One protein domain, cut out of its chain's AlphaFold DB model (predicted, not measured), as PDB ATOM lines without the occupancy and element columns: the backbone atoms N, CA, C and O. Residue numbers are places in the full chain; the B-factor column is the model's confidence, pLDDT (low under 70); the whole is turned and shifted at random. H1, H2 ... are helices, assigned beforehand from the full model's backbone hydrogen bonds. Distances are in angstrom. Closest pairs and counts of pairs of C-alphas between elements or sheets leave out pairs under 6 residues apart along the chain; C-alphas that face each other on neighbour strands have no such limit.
ATOM      1  N   THR A  10      41.081  -7.956  31.025       90.88
ATOM      2  CA  THR A  10      41.182  -7.988  32.490       90.88
ATOM      3  C   THR A  10      40.963  -9.401  33.029       90.88
ATOM      4  O   THR A  10      41.754  -9.886  33.837       90.88
ATOM      5  N   LEU A  11      39.942 -10.111  32.535       91.56
ATOM      6  CA  LEU A  11      39.700 -11.510  32.902       91.56
ATOM      7  C   LEU A  11      40.880 -12.410  32.529       91.56
ATOM      8  O   LEU A  11      41.319 -13.220  33.343       91.56
ATOM      9  N   TRP A  12      41.420 -12.242  31.322       93.38
ATOM     10  CA  TRP A  12      42.576 -12.998  30.851       93.38
ATOM     11  C   TRP A  12      43.818 -12.756  31.716       93.38
ATOM     12  O   TRP A  12      44.542 -13.689  32.074       93.38
ATOM     13  N   GLN A  13      44.041 -11.507  32.116       92.12
ATOM     14  CA  GLN A  13      45.134 -11.142  33.006       92.12
ATOM     15  C   GLN A  13      44.966 -11.766  34.399       92.12
ATOM     16  O   GLN A  13      45.903 -12.365  34.921       92.12
ATOM     17  N   HIS A  14      43.771 -11.713  34.994       86.44
ATOM     18  CA  HIS A  14      43.525 -12.370  36.282       86.44
ATOM     19  C   HIS A  14      43.681 -13.889  36.202       86.44
ATOM     20  O   HIS A  14      44.249 -14.496  37.110       86.44
ATOM     21  N   PHE A  15      43.223 -14.503  35.112       87.94
ATOM     22  CA  PHE A  15      43.357 -15.938  34.889       87.94
ATOM     23  C   PHE A  15      44.826 -16.371  34.800       87.94
ATOM     24  O   PHE A  15      45.238 -17.306  35.484       87.94
ATOM     25  N   THR A  16      45.636 -15.662  34.011       87.62
ATOM     26  CA  THR A  16      47.069 -15.963  33.848       87.62
ATOM     27  C   THR A  16      47.865 -15.735  35.135       87.62
ATOM     28  O   THR A  16      48.695 -16.573  35.493       87.62
ATOM     29  N   ILE A  17      47.565 -14.670  35.883       86.31
ATOM     30  CA  ILE A  17      48.162 -14.412  37.203       86.31
ATOM     31  C   ILE A  17      47.766 -15.511  38.200       86.31
ATOM     32  O   ILE A  17      48.626 -16.041  38.901       86.31
ATOM     33  N   SER A  18      46.490 -15.907  38.235       81.31
ATOM     34  CA  SER A  18      45.998 -16.981  39.111       81.31
ATOM     35  C   SER A  18      46.655 -18.331  38.797       81.31
ATOM     36  O   SER A  18      47.056 -19.065  39.702       81.31
ATOM     37  N   LEU A  19      46.858 -18.638  37.514       85.81
ATOM     38  CA  LEU A  19      47.608 -19.820  37.086       85.81
ATOM     39  C   LEU A  19      49.059 -19.783  37.572       85.81
ATOM     40  O   LEU A  19      49.519 -20.748  38.183       85.81
ATOM     41  N   GLY A  20      49.764 -18.678  37.319       85.94
ATOM     42  CA  GLY A  20      51.188 -18.542  37.626       85.94
ATOM     43  C   GLY A  20      51.500 -18.523  39.122       85.94
ATOM     44  O   GLY A  20      52.448 -19.171  39.554       85.94
ATOM     45  N   PHE A  21      50.692 -17.826  39.922       84.25
ATOM     46  CA  PHE A  21      50.927 -17.670  41.362       84.25
ATOM     47  C   PHE A  21      50.126 -18.639  42.235       84.25
ATOM     48  O   PHE A  21      50.434 -18.775  43.415       84.25
ATOM     49  N   GLY A  22      49.117 -19.315  41.682       86.00
ATOM     50  CA  GLY A  22      48.303 -20.300  42.390       86.00
ATOM     51  C   GLY A  22      48.621 -21.730  41.967       86.00
ATOM     52  O   GLY A  22      49.187 -22.502  42.738       86.00
ATOM     53  N   LEU A  23      48.263 -22.105  40.736       86.94
ATOM     54  CA  LEU A  23      48.313 -23.507  40.301       86.94
ATOM     55  C   LEU A  23      49.746 -24.025  40.114       86.94
ATOM     56  O   LEU A  23      50.074 -25.111  40.588       86.94
ATOM     57  N   VAL A  24      50.595 -23.263  39.423       91.19
ATOM     58  CA  VAL A  24      51.979 -23.661  39.122       91.19
ATOM     59  C   VAL A  24      52.783 -24.005  40.386       91.19
ATOM     60  O   VAL A  24      53.320 -25.112  40.436       91.19
ATOM     61  N   PRO A  25      52.860 -23.154  41.428       89.69
ATOM     62  CA  PRO A  25      53.626 -23.478  42.634       89.69
ATOM     63  C   PRO A  25      53.058 -24.690  43.379       89.69
ATOM     64  O   PRO A  25      53.829 -25.521  43.853       89.69
ATOM     65  N   VAL A  26      51.730 -24.852  43.423       91.06
ATOM     66  CA  VAL A  26      51.087 -26.025  44.038       91.06
ATOM     67  C   VAL A  26      51.496 -27.312  43.325       91.06
ATOM     68  O   VAL A  26      51.905 -28.274  43.976       91.06
ATOM     69  N   LEU A  27      51.440 -27.326  41.991       92.44
ATOM     70  CA  LEU A  27      51.845 -28.485  41.199       92.44
ATOM     71  C   LEU A  27      53.344 -28.762  41.314       92.44
ATOM     72  O   LEU A  27      53.729 -29.921  41.427       92.44
ATOM     73  N   MET A  28      54.185 -27.726  41.334       93.25
ATOM     74  CA  MET A  28      55.632 -27.877  41.497       93.25
ATOM     75  C   MET A  28      55.988 -28.496  42.850       93.25
ATOM     76  O   MET A  28      56.759 -29.451  42.899       93.25
ATOM     77  N   ILE A  29      55.392 -28.012  43.944       91.31
ATOM     78  CA  ILE A  29      55.611 -28.567  45.288       91.31
ATOM     79  C   ILE A  29      55.118 -30.018  45.355       91.31
ATOM     80  O   ILE A  29      55.839 -30.896  45.830       91.31
ATOM     81  N   ALA A  30      53.923 -30.299  44.827       89.06
ATOM     82  CA  ALA A  30      53.383 -31.655  44.786       89.06
ATOM     83  C   ALA A  30      54.251 -32.613  43.956       89.06
ATOM     84  O   ALA A  30      54.461 -33.762  44.347       89.06
ATOM     85  N   LEU A  31      54.793 -32.137  42.830       91.44
ATOM     86  CA  LEU A  31      55.705 -32.897  41.984       91.44
ATOM     87  C   LEU A  31      57.021 -33.189  42.713       91.44
ATOM     88  O   LEU A  31      57.499 -34.316  42.648       91.44
ATOM     89  N   ILE A  32      57.574 -32.228  43.461       91.44
ATOM     90  CA  ILE A  32      58.765 -32.446  44.297       91.44
ATOM     91  C   ILE A  32      58.494 -33.552  45.324       91.44
ATOM     92  O   ILE A  32      59.277 -34.496  45.424       91.44
ATOM     93  N   CYS A  33      57.361 -33.502  46.030       87.94
ATOM     94  CA  CYS A  33      56.970 -34.562  46.965       87.94
ATOM     95  C   CYS A  33      56.819 -35.927  46.270       87.94
ATOM     96  O   CYS A  33      57.271 -36.944  46.799       87.94
ATOM     97  N   ALA A  34      56.237 -35.962  45.070       85.88
ATOM     98  CA  ALA A  34      56.077 -37.184  44.286       85.88
ATOM     99  C   ALA A  34      57.419 -37.756  43.792       85.88
ATOM    100  O   ALA A  34      57.623 -38.969  43.833       85.88
ATOM    101  N   VAL A  35      58.358 -36.902  43.370       88.94
ATOM    102  CA  VAL A  35      59.717 -37.301  42.969       88.94
ATOM    103  C   VAL A  35      60.489 -37.860  44.163       88.94
ATOM    104  O   VAL A  35      61.112 -38.913  44.039       88.94
ATOM    105  N   LEU A  36      60.388 -37.226  45.337       86.25
ATOM    106  CA  LEU A  36      60.982 -37.744  46.574       86.25
ATOM    107  C   LEU A  36      60.396 -39.110  46.958       86.25
ATOM    108  O   LEU A  36      61.135 -40.007  47.353       86.25
ATOM    109  N   ALA A  37      59.088 -39.311  46.774       81.56
ATOM    110  CA  ALA A  37      58.459 -40.615  46.973       81.56
ATOM    111  C   ALA A  37      58.899 -41.651  45.921       81.56
ATOM    112  O   ALA A  37      59.005 -42.836  46.237       81.56
ATOM    113  N   CYS A  38      59.213 -41.232  44.692       83.25
ATOM    114  CA  CYS A  38      59.704 -42.113  43.630       83.25
ATOM    115  C   CYS A  38      61.044 -42.781  43.993       83.25
ATOM    116  O   CYS A  38      61.270 -43.936  43.629       83.25
ATOM    117  N   LEU A  39      61.877 -42.119  44.810       82.75
ATOM    118  CA  LEU A  39      63.127 -42.685  45.341       82.75
ATOM    119  C   LEU A  39      62.913 -43.947  46.194       82.75
ATOM    120  O   LEU A  39      63.848 -44.707  46.417       82.75
ATOM    121  N   THR A  40      61.688 -44.200  46.660       76.19
ATOM    122  CA  THR A  40      61.351 -45.391  47.454       76.19
ATOM    123  C   THR A  40      60.963 -46.613  46.606       76.19
ATOM    124  O   THR A  40      60.634 -47.657  47.167       76.19
ATOM    125  N   TRP A  41      60.973 -46.509  45.266       68.19
ATOM    126  CA  TRP A  41      60.597 -47.560  44.296       68.19
ATOM    127  C   TRP A  41      59.173 -48.140  44.419       68.19
ATOM    128  O   TRP A  41      58.804 -49.053  43.676       68.19
ATOM    129  N   ARG A  42      58.321 -47.601  45.297       75.06
ATOM    130  CA  ARG A  42      56.938 -48.063  45.481       75.06
ATOM    131  C   ARG A  42      55.958 -47.128  44.780       75.06
ATOM    132  O   ARG A  42      55.638 -46.056  45.286       75.06
ATOM    133  N   ARG A  43      55.429 -47.566  43.632       73.50
ATOM    134  CA  ARG A  43      54.489 -46.786  42.799       73.50
ATOM    135  C   ARG A  43      53.258 -46.294  43.557       73.50
ATOM    136  O   ARG A  43      52.788 -45.192  43.301       73.50
ATOM    137  N   GLU A  44      52.770 -47.087  44.507       73.00
ATOM    138  CA  GLU A  44      51.593 -46.739  45.306       73.00
ATOM    139  C   GLU A  44      51.826 -45.455  46.116       73.00
ATOM    140  O   GLU A  44      50.953 -44.595  46.174       73.00
ATOM    141  N   LEU A  45      53.033 -45.276  46.667       76.06
ATOM    142  CA  LEU A  45      53.382 -44.127  47.505       76.06
ATOM    143  C   LEU A  45      53.430 -42.816  46.718       76.06
ATOM    144  O   LEU A  45      53.183 -41.760  47.292       76.06
ATOM    145  N   ILE A  46      53.697 -42.873  45.411       80.69
ATOM    146  CA  ILE A  46      53.815 -41.689  44.552       80.69
ATOM    147  C   ILE A  46      52.460 -40.989  44.409       80.69
ATOM    148  O   ILE A  46      52.385 -39.771  44.541       80.69
ATOM    149  N   LEU A  47      51.382 -41.749  44.186       80.69
ATOM    150  CA  LEU A  47      50.034 -41.190  44.020       80.69
ATOM    151  C   LEU A  47      49.535 -40.526  45.305       80.69
ATOM    152  O   LEU A  47      48.965 -39.434  45.259       80.69
ATOM    153  N   PHE A  48      49.788 -41.159  46.451       81.19
ATOM    154  CA  PHE A  48      49.457 -40.587  47.751       81.19
ATOM    155  C   PHE A  48      50.317 -39.353  48.044       81.19
ATOM    156  O   PHE A  48      49.764 -38.296  48.337       81.19
ATOM    157  N   ALA A  49      51.639 -39.427  47.871       84.50
ATOM    158  CA  ALA A  49      52.530 -38.286  48.075       84.50
ATOM    159  C   ALA A  49      52.177 -37.093  47.172       84.50
ATOM    160  O   ALA A  49      52.204 -35.957  47.634       84.50
ATOM    161  N   PHE A  50      51.788 -37.339  45.918       86.69
ATOM    162  CA  PHE A  50      51.315 -36.294  45.014       86.69
ATOM    163  C   PHE A  50      49.992 -35.686  45.488       86.69
ATOM    164  O   PHE A  50      49.887 -34.472  45.611       86.69
ATOM    165  N   SER A  51      48.991 -36.514  45.805       84.94
ATOM    166  CA  SER A  51      47.659 -36.037  46.210       84.94
ATOM    167  C   SER A  51      47.715 -35.233  47.513       84.94
ATOM    168  O   SER A  51      47.167 -34.135  47.599       84.94
ATOM    169  N   PHE A  52      48.438 -35.749  48.511       85.06
ATOM    170  CA  PHE A  52      48.680 -35.055  49.774       85.06
ATOM    171  C   PHE A  52      49.606 -33.849  49.604       85.06
ATOM    172  O   PHE A  52      49.420 -32.848  50.288       85.06
ATOM    173  N   GLY A  53      50.540 -33.905  48.652       88.12
ATOM    174  CA  GLY A  53      51.384 -32.782  48.260       88.12
ATOM    175  C   GLY A  53      50.588 -31.617  47.666       88.12
ATOM    176  O   GLY A  53      50.774 -30.480  48.083       88.12
ATOM    177  N   VAL A  54      49.657 -31.883  46.741       87.94
ATOM    178  CA  VAL A  54      48.758 -30.857  46.172       87.94
ATOM    179  C   VAL A  54      47.921 -30.229  47.278       87.94
ATOM    180  O   VAL A  54      47.810 -29.008  47.370       87.94
ATOM    181  N   LEU A  55      47.347 -31.068  48.134       87.56
ATOM    182  CA  LEU A  55      46.455 -30.644  49.200       87.56
ATOM    183  C   LEU A  55      47.173 -29.810  50.264       87.56
ATOM    184  O   LEU A  55      46.676 -28.751  50.657       87.56
ATOM    185  N   GLY A  56      48.357 -30.250  50.695       87.88
ATOM    186  CA  GLY A  56      49.199 -29.508  51.622       87.88
ATOM    187  C   GLY A  56      49.681 -28.201  51.003       87.88
ATOM    188  O   GLY A  56      49.468 -27.152  51.602       87.88
ATOM    189  N   ALA A  57      50.215 -28.217  49.778       88.50
ATOM    190  CA  ALA A  57      50.674 -27.009  49.091       88.50
ATOM    191  C   ALA A  57      49.554 -25.982  48.876       88.50
ATOM    192  O   ALA A  57      49.764 -24.800  49.141       88.50
ATOM    193  N   ALA A  58      48.362 -26.413  48.453       88.75
ATOM    194  CA  ALA A  58      47.209 -25.530  48.285       88.75
ATOM    195  C   ALA A  58      46.781 -24.914  49.622       88.75
ATOM    196  O   ALA A  58      46.604 -23.700  49.716       88.75
ATOM    197  N   THR A  59      46.679 -25.734  50.673       87.06
ATOM    198  CA  THR A  59      46.347 -25.253  52.020       87.06
ATOM    199  C   THR A  59      47.398 -24.258  52.503       87.06
ATOM    200  O   THR A  59      47.057 -23.146  52.896       87.06
ATOM    201  N   GLY A  60      48.681 -24.611  52.405       87.50
ATOM    202  CA  GLY A  60      49.804 -23.761  52.783       87.50
ATOM    203  C   GLY A  60      49.785 -22.425  52.049       87.50
ATOM    204  O   GLY A  60      49.843 -21.383  52.692       87.50
ATOM    205  N   LEU A  61      49.617 -22.436  50.727       88.25
ATOM    206  CA  LEU A  61      49.585 -21.227  49.903       88.25
ATOM    207  C   LEU A  61      48.443 -20.288  50.300       88.25
ATOM    208  O   LEU A  61      48.670 -19.090  50.474       88.25
ATOM    209  N   LEU A  62      47.241 -20.830  50.518       86.56
ATOM    210  CA  LEU A  62      46.099 -20.057  51.015       86.56
ATOM    211  C   LEU A  62      46.371 -19.473  52.407       86.56
ATOM    212  O   LEU A  62      46.041 -18.318  52.672       86.56
ATOM    213  N   THR A  63      47.011 -20.256  53.279       86.94
ATOM    214  CA  THR A  63      47.364 -19.834  54.641       86.94
ATOM    215  C   THR A  63      48.386 -18.698  54.621       86.94
ATOM    216  O   THR A  63      48.200 -17.685  55.286       86.94
ATOM    217  N   GLY A  64      49.459 -18.856  53.842       85.44
ATOM    218  CA  GLY A  64      50.564 -17.904  53.771       85.44
ATOM    219  C   GLY A  64      50.169 -16.579  53.125       85.44
ATOM    220  O   GLY A  64      50.658 -15.528  53.535       85.44
ATOM    221  N   ASN A  65      49.260 -16.615  52.146       85.00
ATOM    222  CA  ASN A  65      48.819 -15.418  51.433       85.00
ATOM    223  C   ASN A  65      47.761 -14.598  52.203       85.00
ATOM    224  O   ASN A  65      47.531 -13.433  51.890       85.00
ATOM    225  N   SER A  66      47.106 -15.174  53.216       81.56
ATOM    226  CA  SER A  66      46.035 -14.487  53.945       81.56
ATOM    227  C   SER A  66      46.540 -13.683  55.149       81.56
ATOM    228  O   SER A  66      47.548 -14.005  55.784       81.56
ATOM    229  N   ARG A  67      45.806 -12.614  55.476       68.88
ATOM    230  CA  ARG A  67      45.935 -11.826  56.714       68.88
ATOM    231  C   ARG A  67      44.741 -12.011  57.653       68.88
ATOM    232  O   ARG A  67      44.754 -11.493  58.765       68.88
ATOM    233  N   GLU A  68      43.699 -12.710  57.209       70.81
ATOM    234  CA  GLU A  68      42.438 -12.773  57.938       70.81
ATOM    235  C   GLU A  68      42.391 -13.937  58.939       70.81
ATOM    236  O   GLU A  68      42.779 -15.062  58.606       70.81
ATOM    237  N   PRO A  69      41.810 -13.723  60.137       56.31
ATOM    238  CA  PRO A  69      41.598 -14.776  61.130       56.31
ATOM    239  C   PRO A  69      40.619 -15.868  60.665       56.31
ATOM    240  O   PRO A  69      40.551 -16.922  61.289       56.31
ATOM    241  N   VAL A  70      39.906 -15.678  59.545       53.16
ATOM    242  CA  VAL A  70      39.065 -16.708  58.895       53.16
ATOM    243  C   VAL A  70      39.863 -17.982  58.598       53.16
ATOM    244  O   VAL A  70      39.355 -19.098  58.713       53.16
ATOM    245  N   VAL A  71      41.155 -17.833  58.317       59.41
ATOM    246  CA  VAL A  71      42.086 -18.940  58.088       59.41
ATOM    247  C   VAL A  71      42.247 -19.829  59.329       59.41
ATOM    248  O   VAL A  71      42.411 -21.040  59.190       59.41
ATOM    249  N   ALA A  72      42.074 -19.287  60.539       58.09
ATOM    250  CA  ALA A  72      42.124 -20.059  61.781       58.09
ATOM    251  C   ALA A  72      40.920 -21.000  61.970       58.09
ATOM    252  O   ALA A  72      41.039 -21.980  62.697       58.09
ATOM    253  N   ALA A  73      39.783 -20.742  61.312       62.59
ATOM    254  CA  ALA A  73      38.606 -21.619  61.348       62.59
ATOM    255  C   ALA A  73      38.569 -22.595  60.160       62.59
ATOM    256  O   ALA A  73      38.163 -23.750  60.304       62.59
ATOM    257  N   VAL A  74      39.036 -22.153  58.989       65.88
ATOM    258  CA  VAL A  74      39.006 -22.945  57.753       65.88
ATOM    259  C   VAL A  74      40.101 -24.016  57.730       65.88
ATOM    260  O   VAL A  74      39.825 -25.134  57.296       65.88
ATOM    261  N   LEU A  75      41.311 -23.745  58.243       69.00
ATOM    262  CA  LEU A  75      42.361 -24.775  58.296       69.00
ATOM    263  C   LEU A  75      41.974 -25.990  59.138       69.00
ATOM    264  O   LEU A  75      42.139 -27.102  58.641       69.00
ATOM    265  N   PRO A  76      41.460 -25.835  60.373       70.31
ATOM    266  CA  PRO A  76      41.021 -26.977  61.164       70.31
ATOM    267  C   PRO A  76      39.923 -27.783  60.472       70.31
ATOM    268  O   PRO A  76      39.953 -29.007  60.527       70.31
ATOM    269  N   ALA A  77      38.993 -27.123  59.775       71.44
ATOM    270  CA  ALA A  77      37.940 -27.800  59.023       71.44
ATOM    271  C   ALA A  77      38.499 -28.595  57.830       71.44
ATOM    272  O   ALA A  77      38.107 -29.742  57.617       71.44
ATOM    273  N   ILE A  78      39.455 -28.025  57.089       71.75
ATOM    274  CA  ILE A  78      40.149 -28.717  55.997       71.75
ATOM    275  C   ILE A  78      40.966 -29.890  56.551       71.75
ATOM    276  O   ILE A  78      40.839 -31.001  56.054       71.75
ATOM    277  N   LEU A  79      41.739 -29.697  57.620       71.81
ATOM    278  CA  LEU A  79      42.516 -30.764  58.258       71.81
ATOM    279  C   LEU A  79      41.625 -31.882  58.814       71.81
ATOM    280  O   LEU A  79      41.969 -33.054  58.673       71.81
ATOM    281  N   ALA A  80      40.469 -31.546  59.389       73.56
ATOM    282  CA  ALA A  80      39.486 -32.519  59.853       73.56
ATOM    283  C   ALA A  80      38.881 -33.313  58.687       73.56
ATOM    284  O   ALA A  80      38.768 -34.536  58.773       73.56
ATOM    285  N   LEU A  81      38.550 -32.645  57.577       72.06
ATOM    286  CA  LEU A  81      38.065 -33.298  56.363       72.06
ATOM    287  C   LEU A  81      39.129 -34.233  55.775       72.06
ATOM    288  O   LEU A  81      38.827 -35.372  55.436       72.06
ATOM    289  N   ILE A  82      40.382 -33.783  55.706       72.94
ATOM    290  CA  ILE A  82      41.516 -34.584  55.238       72.94
ATOM    291  C   ILE A  82      41.718 -35.800  56.142       72.94
ATOM    292  O   ILE A  82      41.837 -36.916  55.644       72.94
ATOM    293  N   GLY A  83      41.700 -35.605  57.462       71.06
ATOM    294  CA  GLY A  83      41.781 -36.686  58.440       71.06
ATOM    295  C   GLY A  83      40.652 -37.702  58.265       71.06
ATOM    296  O   GLY A  83      40.910 -38.901  58.215       71.06
ATOM    297  N   ALA A  84      39.416 -37.236  58.078       65.25
ATOM    298  CA  ALA A  84      38.264 -38.095  57.823       65.25
ATOM    299  C   ALA A  84      38.395 -38.869  56.499       65.25
ATOM    300  O   ALA A  84      38.099 -40.061  56.458       65.25
ATOM    301  N   VAL A  85      38.888 -38.230  55.433       68.00
ATOM    302  CA  VAL A  85      39.126 -38.874  54.131       68.00
ATOM    303  C   VAL A  85      40.239 -39.919  54.224       68.00
ATOM    304  O   VAL A  85      40.067 -41.012  53.693       68.00
ATOM    305  N   ILE A  86      41.338 -39.643  54.934       67.31
ATOM    306  CA  ILE A  86      42.395 -40.632  55.208       67.31
ATOM    307  C   ILE A  86      41.801 -41.828  55.960       67.31
ATOM    308  O   ILE A  86      41.935 -42.970  55.527       67.31
ATOM    309  N   VAL A  87      41.097 -41.588  57.066       66.62
ATOM    310  CA  VAL A  87      40.527 -42.668  57.886       66.62
ATOM    311  C   VAL A  87      39.492 -43.485  57.104       66.62
ATOM    312  O   VAL A  87      39.402 -44.695  57.288       66.62
ATOM    313  N   TYR A  88      38.737 -42.858  56.199       64.06
ATOM    314  CA  TYR A  88      37.710 -43.526  55.400       64.06
ATOM    315  C   TYR A  88      38.253 -44.266  54.166       64.06
ATOM    316  O   TYR A  88      37.751 -45.338  53.821       64.06
ATOM    317  N   ALA A  89      39.263 -43.718  53.485       60.59
ATOM    318  CA  ALA A  89      39.792 -44.284  52.245       60.59
ATOM    319  C   ALA A  89      40.716 -45.486  52.490       60.59
ATOM    320  O   ALA A  89      40.673 -46.456  51.736       60.59
ATOM    321  N   PHE A  90      41.515 -45.463  53.558       61.81
ATOM    322  CA  PHE A  90      42.520 -46.495  53.824       61.81
ATOM    323  C   PHE A  90      41.980 -47.908  54.127       61.81
ATOM    324  O   PHE A  90      42.597 -48.861  53.654       61.81
ATOM    325  N   PRO A  91      40.832 -48.112  54.802       55.03
ATOM    326  CA  PRO A  91      40.253 -49.449  54.938       55.03
ATOM    327  C   PRO A  91      39.553 -49.942  53.656       55.03
ATOM    328  O   PRO A  91      39.166 -51.105  53.593       55.03
ATOM    329  N   LYS A  92      39.369 -49.084  52.637       52.03
ATOM    330  CA  LYS A  92      38.610 -49.376  51.405       52.03
ATOM    331  C   LYS A  92      39.439 -49.373  50.121       52.03
ATOM    332  O   LYS A  92      38.841 -49.483  49.049       52.03
ATOM    333  N   VAL A  93      40.771 -49.269  50.182       51.19
ATOM    334  CA  VAL A  93      41.618 -49.399  48.983       51.19
ATOM    335  C   VAL A  93      41.522 -50.838  48.474       51.19
ATOM    336  O   VAL A  93      42.292 -51.716  48.849       51.19
ATOM    337  N   GLN A  94      40.513 -51.088  47.639       48.34
ATOM    338  CA  GLN A  94      40.395 -52.314  46.876       48.34
ATOM    339  C   GLN A  94      41.595 -52.394  45.924       48.34
ATOM    340  O   GLN A  94      41.932 -51.406  45.263       48.34
ATOM    341  N   PRO A  95      42.230 -53.568  45.805       48.62
ATOM    342  CA  PRO A  95      43.435 -53.773  44.997       48.62
ATOM    343  C   PRO A  95      43.219 -53.562  43.482       48.62
ATOM    344  O   PRO A  95      44.175 -53.567  42.704       48.62
ATOM    345  N   SER A  96      41.976 -53.328  43.049       45.28
ATOM    346  CA  SER A  96      41.574 -53.152  41.652       45.28
ATOM    347  C   SER A  96      42.093 -51.864  41.004       45.28
ATOM    348  O   SER A  96      42.373 -51.881  39.810       45.28
ATOM    349  N   LEU A  97      42.293 -50.770  41.754       47.62
ATOM    350  CA  LEU A  97      42.815 -49.512  41.186       47.62
ATOM    351  C   LEU A  97      44.349 -49.511  41.001       47.62
ATOM    352  O   LEU A  97      44.896 -48.617  40.361       47.62
ATOM    353  N   LEU A  98      45.040 -50.509  41.563       49.69
ATOM    354  CA  LEU A  98      46.503 -50.636  41.594       49.69
ATOM    355  C   LEU A  98      47.045 -51.818  40.776       49.69
ATOM    356  O   LEU A  98      48.249 -52.065  40.775       49.69
ATOM    357  N   GLY A  99      46.178 -52.538  40.056       43.78
ATOM    358  CA  GLY A  99      46.584 -53.652  39.193       43.78
ATOM    359  C   GLY A  99      47.134 -54.869  39.945       43.78
ATOM    360  O   GLY A  99      47.788 -55.712  39.336       43.78
ATOM    361  N   VAL A 100      46.881 -54.983  41.253       51.19
ATOM    362  CA  VAL A 100      47.300 -56.141  42.050       51.19
ATOM    363  C   VAL A 100      46.170 -57.167  42.025       51.19
ATOM    364  O   VAL A 100      45.123 -56.984  42.640       51.19
ATOM    365  N   THR A 101      46.357 -58.265  41.298       41.97
ATOM    366  CA  THR A 101      45.471 -59.433  41.361       41.97
ATOM    367  C   THR A 101      45.548 -60.042  42.761       41.97
ATOM    368  O   THR A 101      46.505 -60.752  43.067       41.97
ATOM    369  N   GLN A 102      44.573 -59.770  43.632       48.03
ATOM    370  CA  GLN A 102      44.467 -60.492  44.899       48.03
ATOM    371  C   GLN A 102      43.834 -61.866  44.669       48.03
ATOM    372  O   GLN A 102      42.667 -61.987  44.291       48.03
ATOM    373  N   SER A 103      44.632 -62.903  44.925       41.16
ATOM    374  CA  SER A 103      44.138 -64.239  45.236       41.16
ATOM    375  C   SER A 103      43.282 -64.154  46.502       41.16
ATOM    376  O   SER A 103      43.695 -63.560  47.495       41.16
ATOM    377  N   LYS A 104      42.070 -64.711  46.445       48.78
ATOM    378  CA  LYS A 104      41.119 -64.817  47.559       48.78
ATOM    379  C   LYS A 104      41.722 -65.622  48.721       48.78
ATOM    380  O   LYS A 104      41.617 -66.842  48.710       48.78
ATOM    381  N   ALA A 105      42.278 -64.958  49.723       41.66
ATOM    382  CA  ALA A 105      42.335 -65.413  51.112       41.66
ATOM    383  C   ALA A 105      42.860 -64.253  51.971       41.66
ATOM    384  O   ALA A 105      43.668 -63.468  51.496       41.66
ATOM    385  N   ASP A 106      42.391 -64.161  53.211       41.50
ATOM    386  CA  ASP A 106      42.856 -63.250  54.269       41.50
ATOM    387  C   ASP A 106      42.214 -61.849  54.290       41.50
ATOM    388  O   ASP A 106      42.728 -60.831  53.833       41.50
ATOM    389  N   ALA A 107      41.029 -61.818  54.904       43.56
ATOM    390  CA  ALA A 107      40.219 -60.642  55.200       43.56
ATOM    391  C   ALA A 107      40.728 -59.868  56.434       43.56
ATOM    392  O   ALA A 107      39.989 -59.652  57.395       43.56
ATOM    393  N   HIS A 108      41.979 -59.413  56.396       41.50
ATOM    394  CA  HIS A 108      42.449 -58.339  57.268       41.50
ATOM    395  C   HIS A 108      42.920 -57.179  56.387       41.50
ATOM    396  O   HIS A 108      43.808 -57.384  55.560       41.50
ATOM    397  N   PRO A 109      42.345 -55.966  56.507       50.34
ATOM    398  CA  PRO A 109      42.885 -54.811  55.809       50.34
ATOM    399  C   PRO A 109      44.272 -54.524  56.395       50.34
ATOM    400  O   PRO A 109      44.393 -53.924  57.463       50.34
ATOM    401  N   GLU A 110      45.325 -54.994  55.725       53.00
ATOM    402  CA  GLU A 110      46.693 -54.586  56.025       53.00
ATOM    403  C   GLU A 110      46.802 -53.087  55.753       53.00
ATOM    404  O   GLU A 110      47.027 -52.626  54.632       53.00
ATOM    405  N   TYR A 111      46.618 -52.299  56.808       54.12
ATOM    406  CA  TYR A 111      46.984 -50.896  56.811       54.12
ATOM    407  C   TYR A 111      48.485 -50.805  56.537       54.12
ATOM    408  O   TYR A 111      49.307 -51.019  57.433       54.12
ATOM    409  N   LYS A 112      48.855 -50.471  55.296       70.69
ATOM    410  CA  LYS A 112      50.241 -50.167  54.934       70.69
ATOM    411  C   LYS A 112      50.648 -48.880  55.655       70.69
ATOM    412  O   LYS A 112      50.459 -47.782  55.133       70.69
ATOM    413  N   ARG A 113      51.176 -49.018  56.878       72.50
ATOM    414  CA  ARG A 113      51.647 -47.917  57.745       72.50
ATOM    415  C   ARG A 113      52.530 -46.928  56.980       72.50
ATOM    416  O   ARG A 113      52.389 -45.724  57.159       72.50
ATOM    417  N   ASP A 114      53.345 -47.438  56.061       75.69
ATOM    418  CA  ASP A 114      54.208 -46.652  55.176       75.69
ATOM    419  C   ASP A 114      53.433 -45.607  54.358       75.69
ATOM    420  O   ASP A 114      53.885 -44.475  54.216       75.69
ATOM    421  N   VAL A 115      52.238 -45.942  53.862       76.25
ATOM    422  CA  VAL A 115      51.403 -45.028  53.064       76.25
ATOM    423  C   VAL A 115      50.875 -43.885  53.930       76.25
ATOM    424  O   VAL A 115      50.861 -42.738  53.483       76.25
ATOM    425  N   ILE A 116      50.487 -44.172  55.177       78.81
ATOM    426  CA  ILE A 116      50.028 -43.147  56.126       78.81
ATOM    427  C   ILE A 116      51.177 -42.191  56.439       78.81
ATOM    428  O   ILE A 116      51.018 -40.978  56.323       78.81
ATOM    429  N   ILE A 117      52.345 -42.733  56.794       81.62
ATOM    430  CA  ILE A 117      53.517 -41.936  57.166       81.62
ATOM    431  C   ILE A 117      53.945 -41.042  55.999       81.62
ATOM    432  O   ILE A 117      54.122 -39.839  56.184       81.62
ATOM    433  N   VAL A 118      54.045 -41.594  54.786       82.81
ATOM    434  CA  VAL A 118      54.424 -40.826  53.590       82.81
ATOM    435  C   VAL A 118      53.389 -39.754  53.257       82.81
ATOM    436  O   VAL A 118      53.773 -38.636  52.931       82.81
ATOM    437  N   SER A 119      52.093 -40.049  53.391       81.75
ATOM    438  CA  SER A 119      51.022 -39.063  53.173       81.75
ATOM    439  C   SER A 119      51.120 -37.887  54.145       81.75
ATOM    440  O   SER A 119      51.040 -36.734  53.724       81.75
ATOM    441  N   ILE A 120      51.338 -38.162  55.436       84.12
ATOM    442  CA  ILE A 120      51.478 -37.124  56.467       84.12
ATOM    443  C   ILE A 120      52.731 -36.284  56.208       84.12
ATOM    444  O   ILE A 120      52.652 -35.059  56.214       84.12
ATOM    445  N   LEU A 121      53.873 -36.918  55.932       85.88
ATOM    446  CA  LEU A 121      55.117 -36.202  55.642       85.88
ATOM    447  C   LEU A 121      54.997 -35.343  54.379       85.88
ATOM    448  O   LEU A 121      55.398 -34.180  54.397       85.88
ATOM    449  N   ALA A 122      54.404 -35.877  53.308       86.62
ATOM    450  CA  ALA A 122      54.156 -35.127  52.081       86.62
ATOM    451  C   ALA A 122      53.240 -33.924  52.339       86.62
ATOM    452  O   ALA A 122      53.541 -32.824  51.880       86.62
ATOM    453  N   LEU A 123      52.170 -34.102  53.121       86.44
ATOM    454  CA  LEU A 123      51.274 -33.016  53.519       86.44
ATOM    455  C   LEU A 123      52.022 -31.938  54.320       86.44
ATOM    456  O   LEU A 123      51.892 -30.759  54.011       86.44
ATOM    457  N   MET A 124      52.819 -32.321  55.321       87.75
ATOM    458  CA  MET A 124      53.546 -31.369  56.168       87.75
ATOM    459  C   MET A 124      54.571 -30.564  55.367       87.75
ATOM    460  O   MET A 124      54.556 -29.337  55.415       87.75
ATOM    461  N   VAL A 125      55.422 -31.243  54.592       89.94
ATOM    462  CA  VAL A 125      56.465 -30.592  53.785       89.94
ATOM    463  C   VAL A 125      55.837 -29.665  52.748       89.94
ATOM    464  O   VAL A 125      56.238 -28.506  52.631       89.94
ATOM    465  N   SER A 126      54.820 -30.140  52.029       91.06
ATOM    466  CA  SER A 126      54.150 -29.329  51.013       91.06
ATOM    467  C   SER A 126      53.398 -28.139  51.607       91.06
ATOM    468  O   SER A 126      53.465 -27.049  51.042       91.06
ATOM    469  N   ALA A 127      52.750 -28.296  52.767       87.25
ATOM    470  CA  ALA A 127      52.091 -27.199  53.468       87.25
ATOM    471  C   ALA A 127      53.082 -26.133  53.935       87.25
ATOM    472  O   ALA A 127      52.818 -24.946  53.751       87.25
ATOM    473  N   SER A 128      54.241 -26.529  54.468       88.38
ATOM    474  CA  SER A 128      55.299 -25.584  54.829       88.38
ATOM    475  C   SER A 128      55.811 -24.818  53.608       88.38
ATOM    476  O   SER A 128      55.858 -23.591  53.641       88.38
ATOM    477  N   MET A 129      56.126 -25.511  52.507       90.31
ATOM    478  CA  MET A 129      56.587 -24.866  51.269       90.31
ATOM    479  C   MET A 129      55.522 -23.936  50.675       90.31
ATOM    480  O   MET A 129      55.833 -22.813  50.275       90.31
ATOM    481  N   GLY A 130      54.262 -24.377  50.657       89.88
ATOM    482  CA  GLY A 130      53.130 -23.576  50.202       89.88
ATOM    483  C   GLY A 130      52.956 -22.319  51.050       89.88
ATOM    484  O   GLY A 130      52.791 -21.236  50.501       89.88
ATOM    485  N   ALA A 131      53.067 -22.438  52.376       88.25
ATOM    486  CA  ALA A 131      52.969 -21.307  53.296       88.25
ATOM    487  C   ALA A 131      54.102 -20.298  53.102       88.25
ATOM    488  O   ALA A 131      53.832 -19.099  53.042       88.25
ATOM    489  N   SER A 132      55.345 -20.758  52.938       91.06
ATOM    490  CA  SER A 132      56.477 -19.878  52.631       91.06
ATOM    491  C   SER A 132      56.275 -19.134  51.309       91.06
ATOM    492  O   SER A 132      56.476 -17.923  51.246       91.06
ATOM    493  N   PHE A 133      55.820 -19.829  50.263       91.69
ATOM    494  CA  PHE A 133      55.544 -19.197  48.976       91.69
ATOM    495  C   PHE A 133      54.384 -18.192  49.067       91.69
ATOM    496  O   PHE A 133      54.512 -17.055  48.615       91.69
ATOM    497  N   GLY A 134      53.282 -18.563  49.726       88.88
ATOM    498  CA  GLY A 134      52.150 -17.668  49.974       88.88
ATOM    499  C   GLY A 134      52.550 -16.416  50.759       88.88
ATOM    500  O   GLY A 134      52.146 -15.314  50.396       88.88
ATOM    501  N   ALA A 135      53.403 -16.562  51.777       87.81
ATOM    502  CA  ALA A 135      53.934 -15.436  52.542       87.81
ATOM    503  C   ALA A 135      54.786 -14.497  51.675       87.81
ATOM    504  O   ALA A 135      54.679 -13.282  51.818       87.81
ATOM    505  N   SER A 136      55.570 -15.041  50.736       91.00
ATOM    506  CA  SER A 136      56.372 -14.229  49.812       91.00
ATOM    507  C   SER A 136      55.517 -13.425  48.821       91.00
ATOM    508  O   SER A 136      55.798 -12.253  48.579       91.00
ATOM    509  N   ILE A 137      54.422 -14.007  48.303       89.75
ATOM    510  CA  ILE A 137      53.448 -13.276  47.470       89.75
ATOM    511  C   ILE A 137      52.838 -12.130  48.271       89.75
ATOM    512  O   ILE A 137      52.716 -11.009  47.778       89.75
ATOM    513  N   ARG A 138      52.457 -12.417  49.516       88.44
ATOM    514  CA  ARG A 138      51.878 -11.425  50.411       88.44
ATOM    515  C   ARG A 138      52.840 -10.262  50.637       88.44
ATOM    516  O   ARG A 138      52.447  -9.118  50.446       88.44
ATOM    517  N   GLU A 139      54.094 -10.545  50.970       90.81
ATOM    518  CA  GLU A 139      55.129  -9.524  51.162       90.81
ATOM    519  C   GLU A 139      55.327  -8.659  49.906       90.81
ATOM    520  O   GLU A 139      55.349  -7.432  49.997       90.81
ATOM    521  N   ALA A 140      55.371  -9.271  48.718       88.56
ATOM    522  CA  ALA A 140      55.472  -8.536  47.458       88.56
ATOM    523  C   ALA A 140      54.262  -7.612  47.217       88.56
ATOM    524  O   ALA A 140      54.426  -6.463  46.799       88.56
ATOM    525  N   ASN A 141      53.049  -8.085  47.518       88.19
ATOM    526  CA  ASN A 141      51.826  -7.289  47.399       88.19
ATOM    527  C   ASN A 141      51.803  -6.116  48.389       88.19
ATOM    528  O   ASN A 141      51.376  -5.018  48.036       88.19
ATOM    529  N   GLU A 142      52.283  -6.326  49.613       87.88
ATOM    530  CA  GLU A 142      52.382  -5.287  50.639       87.88
ATOM    531  C   GLU A 142      53.418  -4.220  50.277       87.88
ATOM    532  O   GLU A 142      53.135  -3.027  50.391       87.88
ATOM    533  N   ALA A 143      54.587  -4.629  49.777       91.12
ATOM    534  CA  ALA A 143      55.621  -3.712  49.306       91.12
ATOM    535  C   ALA A 143      55.125  -2.859  48.126       91.12
ATOM    536  O   ALA A 143      55.333  -1.643  48.102       91.12
ATOM    537  N   ALA A 144      54.411  -3.471  47.176       88.69
ATOM    538  CA  ALA A 144      53.808  -2.761  46.053       88.69
ATOM    539  C   ALA A 144      52.710  -1.782  46.505       88.69
ATOM    540  O   ALA A 144      52.634  -0.661  45.995       88.69
ATOM    541  N   ALA A 145      51.878  -2.171  47.476       88.25
ATOM    542  CA  ALA A 145      50.868  -1.288  48.054       88.25
ATOM    543  C   ALA A 145      51.515  -0.082  48.749       88.25
ATOM    544  O   ALA A 145      51.108   1.053  48.512       88.25
ATOM    545  N   PHE A 146      52.572  -0.311  49.531       90.12
ATOM    546  CA  PHE A 146      53.307   0.754  50.208       90.12
ATOM    547  C   PHE A 146      53.957   1.736  49.223       90.12
ATOM    548  O   PHE A 146      53.902   2.946  49.440       90.12
ATOM    549  N   ALA A 147      54.530   1.241  48.120       90.44
ATOM    550  CA  ALA A 147      55.104   2.087  47.076       90.44
ATOM    551  C   ALA A 147      54.055   3.020  46.449       90.44
ATOM    552  O   ALA A 147      54.301   4.221  46.351       90.44
ATOM    553  N   ARG A 148      52.863   2.499  46.123       88.12
ATOM    554  CA  ARG A 148      51.750   3.312  45.597       88.12
ATOM    555  C   ARG A 148      51.289   4.362  46.595       88.12
ATOM    556  O   ARG A 148      51.187   5.530  46.255       88.12
ATOM    557  N   THR A 149      51.087   3.962  47.849       88.62
ATOM    558  CA  THR A 149      50.705   4.897  48.910       88.62
ATOM    559  C   THR A 149      51.746   6.008  49.072       88.62
ATOM    560  O   THR A 149      51.384   7.172  49.209       88.62
ATOM    561  N   ARG A 150      53.043   5.684  49.008       86.56
ATOM    562  CA  ARG A 150      54.124   6.678  49.061       86.56
ATOM    563  C   ARG A 150      54.091   7.641  47.872       86.56
ATOM    564  O   ARG A 150      54.297   8.834  48.083       86.56
ATOM    565  N   GLU A 151      53.864   7.146  46.659       83.62
ATOM    566  CA  GLU A 151      53.703   7.989  45.469       83.62
ATOM    567  C   GLU A 151      52.519   8.944  45.642       83.62
ATOM    568  O   GLU A 151      52.708  10.154  45.524       83.62
ATOM    569  N   ASP A 152      51.350   8.440  46.046       85.31
ATOM    570  CA  ASP A 152      50.157   9.257  46.298       85.31
ATOM    571  C   ASP A 152      50.420  10.351  47.350       85.31
ATOM    572  O   ASP A 152      50.026  11.507  47.172       85.31
ATOM    573  N   TYR A 153      51.143  10.019  48.426       81.81
ATOM    574  CA  TYR A 153      51.550  10.994  49.442       81.81
ATOM    575  C   TYR A 153      52.489  12.074  48.892       81.81
ATOM    576  O   TYR A 153      52.375  13.233  49.295       81.81
ATOM    577  N   LEU A 154      53.425  11.725  48.006       80.44
ATOM    578  CA  LEU A 154      54.329  12.695  47.385       80.44
ATOM    579  C   LEU A 154      53.574  13.593  46.400       80.44
ATOM    580  O   LEU A 154      53.752  14.807  46.448       80.44
ATOM    581  N   PHE A 155      52.679  13.035  45.586       78.62
ATOM    582  CA  PHE A 155      51.814  13.809  44.694       78.62
ATOM    583  C   PHE A 155      50.959  14.817  45.474       78.62
ATOM    584  O   PHE A 155      50.956  16.007  45.158       78.62
ATOM    585  N   GLN A 156      50.296  14.378  46.548       79.06
ATOM    586  CA  GLN A 156      49.446  15.257  47.354       79.06
ATOM    587  C   GLN A 156      50.229  16.353  48.088       79.06
ATOM    588  O   GLN A 156      49.753  17.484  48.172       79.06
ATOM    589  N   ASN A 157      51.416  16.049  48.617       72.75
ATOM    590  CA  ASN A 157      52.152  16.996  49.462       72.75
ATOM    591  C   ASN A 157      53.191  17.842  48.716       72.75
ATOM    592  O   ASN A 157      53.598  18.869  49.248       72.75
ATOM    593  N   VAL A 158      53.637  17.443  47.521       68.19
ATOM    594  CA  VAL A 158      54.673  18.168  46.760       68.19
ATOM    595  C   VAL A 158      54.085  18.917  45.563       68.19
ATOM    596  O   VAL A 158      54.430  20.079  45.351       68.19
ATOM    597  N   GLU A 159      53.169  18.316  44.798       61.94
ATOM    598  CA  GLU A 159      52.645  18.955  43.580       61.94
ATOM    599  C   GLU A 159      51.465  19.893  43.841       61.94
ATOM    600  O   GLU A 159      51.366  20.948  43.212       61.94
ATOM    601  N   VAL A 160      50.587  19.558  44.791       62.75
ATOM    602  CA  VAL A 160      49.416  20.394  45.110       62.75
ATOM    603  C   VAL A 160      49.819  21.791  45.611       62.75
ATOM    604  O   VAL A 160      49.259  22.769  45.110       62.75
ATOM    605  N   PRO A 161      50.811  21.953  46.515       62.22
ATOM    606  CA  PRO A 161      51.265  23.285  46.918       62.22
ATOM    607  C   PRO A 161      51.894  24.053  45.751       62.22
ATOM    608  O   PRO A 161      51.606  25.233  45.562       62.22
ATOM    609  N   PHE A 162      52.684  23.372  44.915       68.06
ATOM    610  CA  PHE A 162      53.337  23.985  43.760       68.06
ATOM    611  C   PHE A 162      52.329  24.501  42.721       68.06
ATOM    612  O   PHE A 162      52.487  25.606  42.196       68.06
ATOM    613  N   MET A 163      51.256  23.747  42.446       68.38
ATOM    614  CA  MET A 163      50.181  24.210  41.562       68.38
ATOM    615  C   MET A 163      49.446  25.426  42.132       68.38
ATOM    616  O   MET A 163      49.119  26.340  41.374       68.38
ATOM    617  N   ILE A 164      49.210  25.471  43.448       73.69
ATOM    618  CA  ILE A 164      48.554  26.612  44.104       73.69
ATOM    619  C   ILE A 164      49.417  27.872  43.989       73.69
ATOM    620  O   ILE A 164      48.896  28.941  43.664       73.69
ATOM    621  N   ASP A 165      50.724  27.759  44.214       79.38
ATOM    622  CA  ASP A 165      51.637  28.901  44.141       79.38
ATOM    623  C   ASP A 165      51.804  29.411  42.706       79.38
ATOM    624  O   ASP A 165      51.768  30.621  42.466       79.38
ATOM    625  N   LYS A 166      51.884  28.505  41.724       81.75
ATOM    626  CA  LYS A 166      51.897  28.880  40.306       81.75
ATOM    627  C   LYS A 166      50.605  29.593  39.895       81.75
ATOM    628  O   LYS A 166      50.665  30.656  39.283       81.75
ATOM    629  N   LEU A 167      49.447  29.066  40.301       85.62
ATOM    630  CA  LEU A 167      48.144  29.664  40.000       85.62
ATOM    631  C   LEU A 167      47.996  31.065  40.616       85.62
ATOM    632  O   LEU A 167      47.477  31.976  39.971       85.62
ATOM    633  N   LYS A 168      48.474  31.265  41.853       86.94
ATOM    634  CA  LYS A 168      48.487  32.585  42.506       86.94
ATOM    635  C   LYS A 168      49.327  33.599  41.730       86.94
ATOM    636  O   LYS A 168      48.883  34.733  41.555       86.94
ATOM    637  N   ASN A 169      50.504  33.196  41.254       89.19
ATOM    638  CA  ASN A 169      51.390  34.065  40.481       89.19
ATOM    639  C   ASN A 169      50.793  34.425  39.112       89.19
ATOM    640  O   ASN A 169      50.816  35.592  38.723       89.19
ATOM    641  N   ASP A 170      50.183  33.461  38.418       90.44
ATOM    642  CA  ASP A 170      49.514  33.707  37.135       90.44
ATOM    643  C   ASP A 170      48.321  34.671  37.294       90.44
ATOM    644  O   ASP A 170      48.162  35.608  36.506       90.44
ATOM    645  N   LEU A 171      47.526  34.519  38.363       89.31
ATOM    646  CA  LEU A 171      46.432  35.440  38.700       89.31
ATOM    647  C   LEU A 171      46.925  36.855  39.046       89.31
ATOM    648  O   LEU A 171      46.283  37.839  38.672       89.31
ATOM    649  N   ALA A 172      48.051  36.977  39.755       89.00
ATOM    650  CA  ALA A 172      48.649  38.274  40.072       89.00
ATOM    651  C   ALA A 172      49.116  39.005  38.800       89.00
ATOM    652  O   ALA A 172      48.829  40.192  38.633       89.00
ATOM    653  N   ASN A 173      49.749  38.283  37.872       89.31
ATOM    654  CA  ASN A 173      50.210  38.828  36.595       89.31
ATOM    655  C   ASN A 173      49.048  39.277  35.693       89.31
ATOM    656  O   ASN A 173      49.130  40.334  35.068       89.31
ATOM    657  N   GLN A 174      47.937  38.532  35.664       88.44
ATOM    658  CA  GLN A 174      46.741  38.935  34.910       88.44
ATOM    659  C   GLN A 174      46.111  40.226  35.448       88.44
ATOM    660  O   GLN A 174      45.724  41.087  34.662       88.44
ATOM    661  N   ARG A 175      46.051  40.399  36.776       85.38
ATOM    662  CA  ARG A 175      45.541  41.637  37.398       85.38
ATOM    663  C   ARG A 175      46.432  42.846  37.125       85.38
ATOM    664  O   ARG A 175      45.919  43.942  36.934       85.38
ATOM    665  N   ALA A 176      47.750  42.652  37.110       83.31
ATOM    666  CA  ALA A 176      48.692  43.716  36.777       83.31
ATOM    667  C   ALA A 176      48.594  44.127  35.297       83.31
ATOM    668  O   ALA A 176      48.688  45.309  34.981       83.31
ATOM    669  N   GLY A 177      48.356  43.167  34.396       78.50
ATOM    670  CA  GLY A 177      48.193  43.424  32.963       78.50
ATOM    671  C   GLY A 177      46.877  44.105  32.576       78.50
ATOM    672  O   GLY A 177      46.847  44.794  31.567       78.50
ATOM    673  N   SER A 178      45.803  43.956  33.362       74.75
ATOM    674  CA  SER A 178      44.501  44.588  33.081       74.75
ATOM    675  C   SER A 178      44.366  46.030  33.588       74.75
ATOM    676  O   SER A 178      43.311  46.633  33.410       74.75
ATOM    677  N   ALA A 179      45.369  46.549  34.301       69.12
ATOM    678  CA  ALA A 179      45.355  47.888  34.901       69.12
ATOM    679  C   ALA A 179      46.088  48.956  34.061       69.12
ATOM    680  O   ALA A 179      46.090  50.122  34.454       69.12
TER     681      ALA A 179
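This is residues 10 to 179 of the 180 residues of an uncharacterized protein of Rhodobacterales bacterium (UniProt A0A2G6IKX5). One very long helix, H5, runs from a small helical body out into a long arm: its earlier part packs with H1 and H2 in a bundle of three helices, and residues 142 to 179 stick out alone beyond it. H3 folds back from the end of H2 and is only loosely joined to the bundle, the first residues of H1, 10 to 20, also stick out, and the long loop of residues 99 to 112 lies at the opposite end from the arm. The printed part has 170 residues with five named helices, H1 to H5 in order along the chain, and no named strand; the class is all helix. The whole is extended, with a radius of gyration of the C-alphas of 28.5 A, and spans 114 by 28 by 26 A.

H5, residues 113 to 177, touches H2, residues 43 to 65, with its residues 115 to 138 alone. The closest C-alphas are those of Gly 60 and Ala 131, 4.0 A apart, and the two helices run the same way at a shallow tilt of 28 degrees. H1, residues 10 to 38, touches H5, which touches it with residues 118 to 137 alone; the closest C-alphas are those of Cys 33 and Ala 122, 5.9 A apart, and the two helices run opposite ways at a shallow tilt of 28 degrees. H1 and H2 form a helical hairpin and touch at a steep tilt of 42 degrees, opposite ways, with the C-alphas of Ala 30 and Gly 53 closest, at 4.2 A. H2 and H3, residues 71 to 92, form a second helical hairpin but only just touch, with 3 pairs of C-alphas within 8 A, the closest being those of Thr 63 and Val 71 at 6.4 A; they run opposite ways at a shallow tilt of 11 degrees. H3 and H5 are near each other, and H1 and H3 are apart. H4, residues 95 to 98, is close to H2 but not clearly touching it, with the C-alphas of Glu 44 and Leu 98 closest, at 7.4 A. The O i to N i+4 pairs within hydrogen-bond range number 22 of 25 in H1, 17 of 19 in H2, 14 of 18 in H3 and 58 of 61 in H5, while H4 is too short for such a pair.

H5 measures 94.7 A, from C-alpha 113 at (51.647, -47.917, 57.745) to C-alpha 177 at (48.193, 43.424, 32.963). H1 measures 40.4 A and begins with C-alpha 10 at (41.182, -7.988, 32.490). H2 measures 33.0 A, H3 31.4 A and H4 5.6 A.

The C-alphas of Ala 105 and Ala 179 are the two farthest apart, at 114.5 A. The printed part has no cut. The link from H4 to H5, 14 residues, is long; the other three are tight. The mean pLDDT of the printed part is 77.3, and 44 residues are under 70, among them residues 69 to 75, 84 to 111 and 158 to 163.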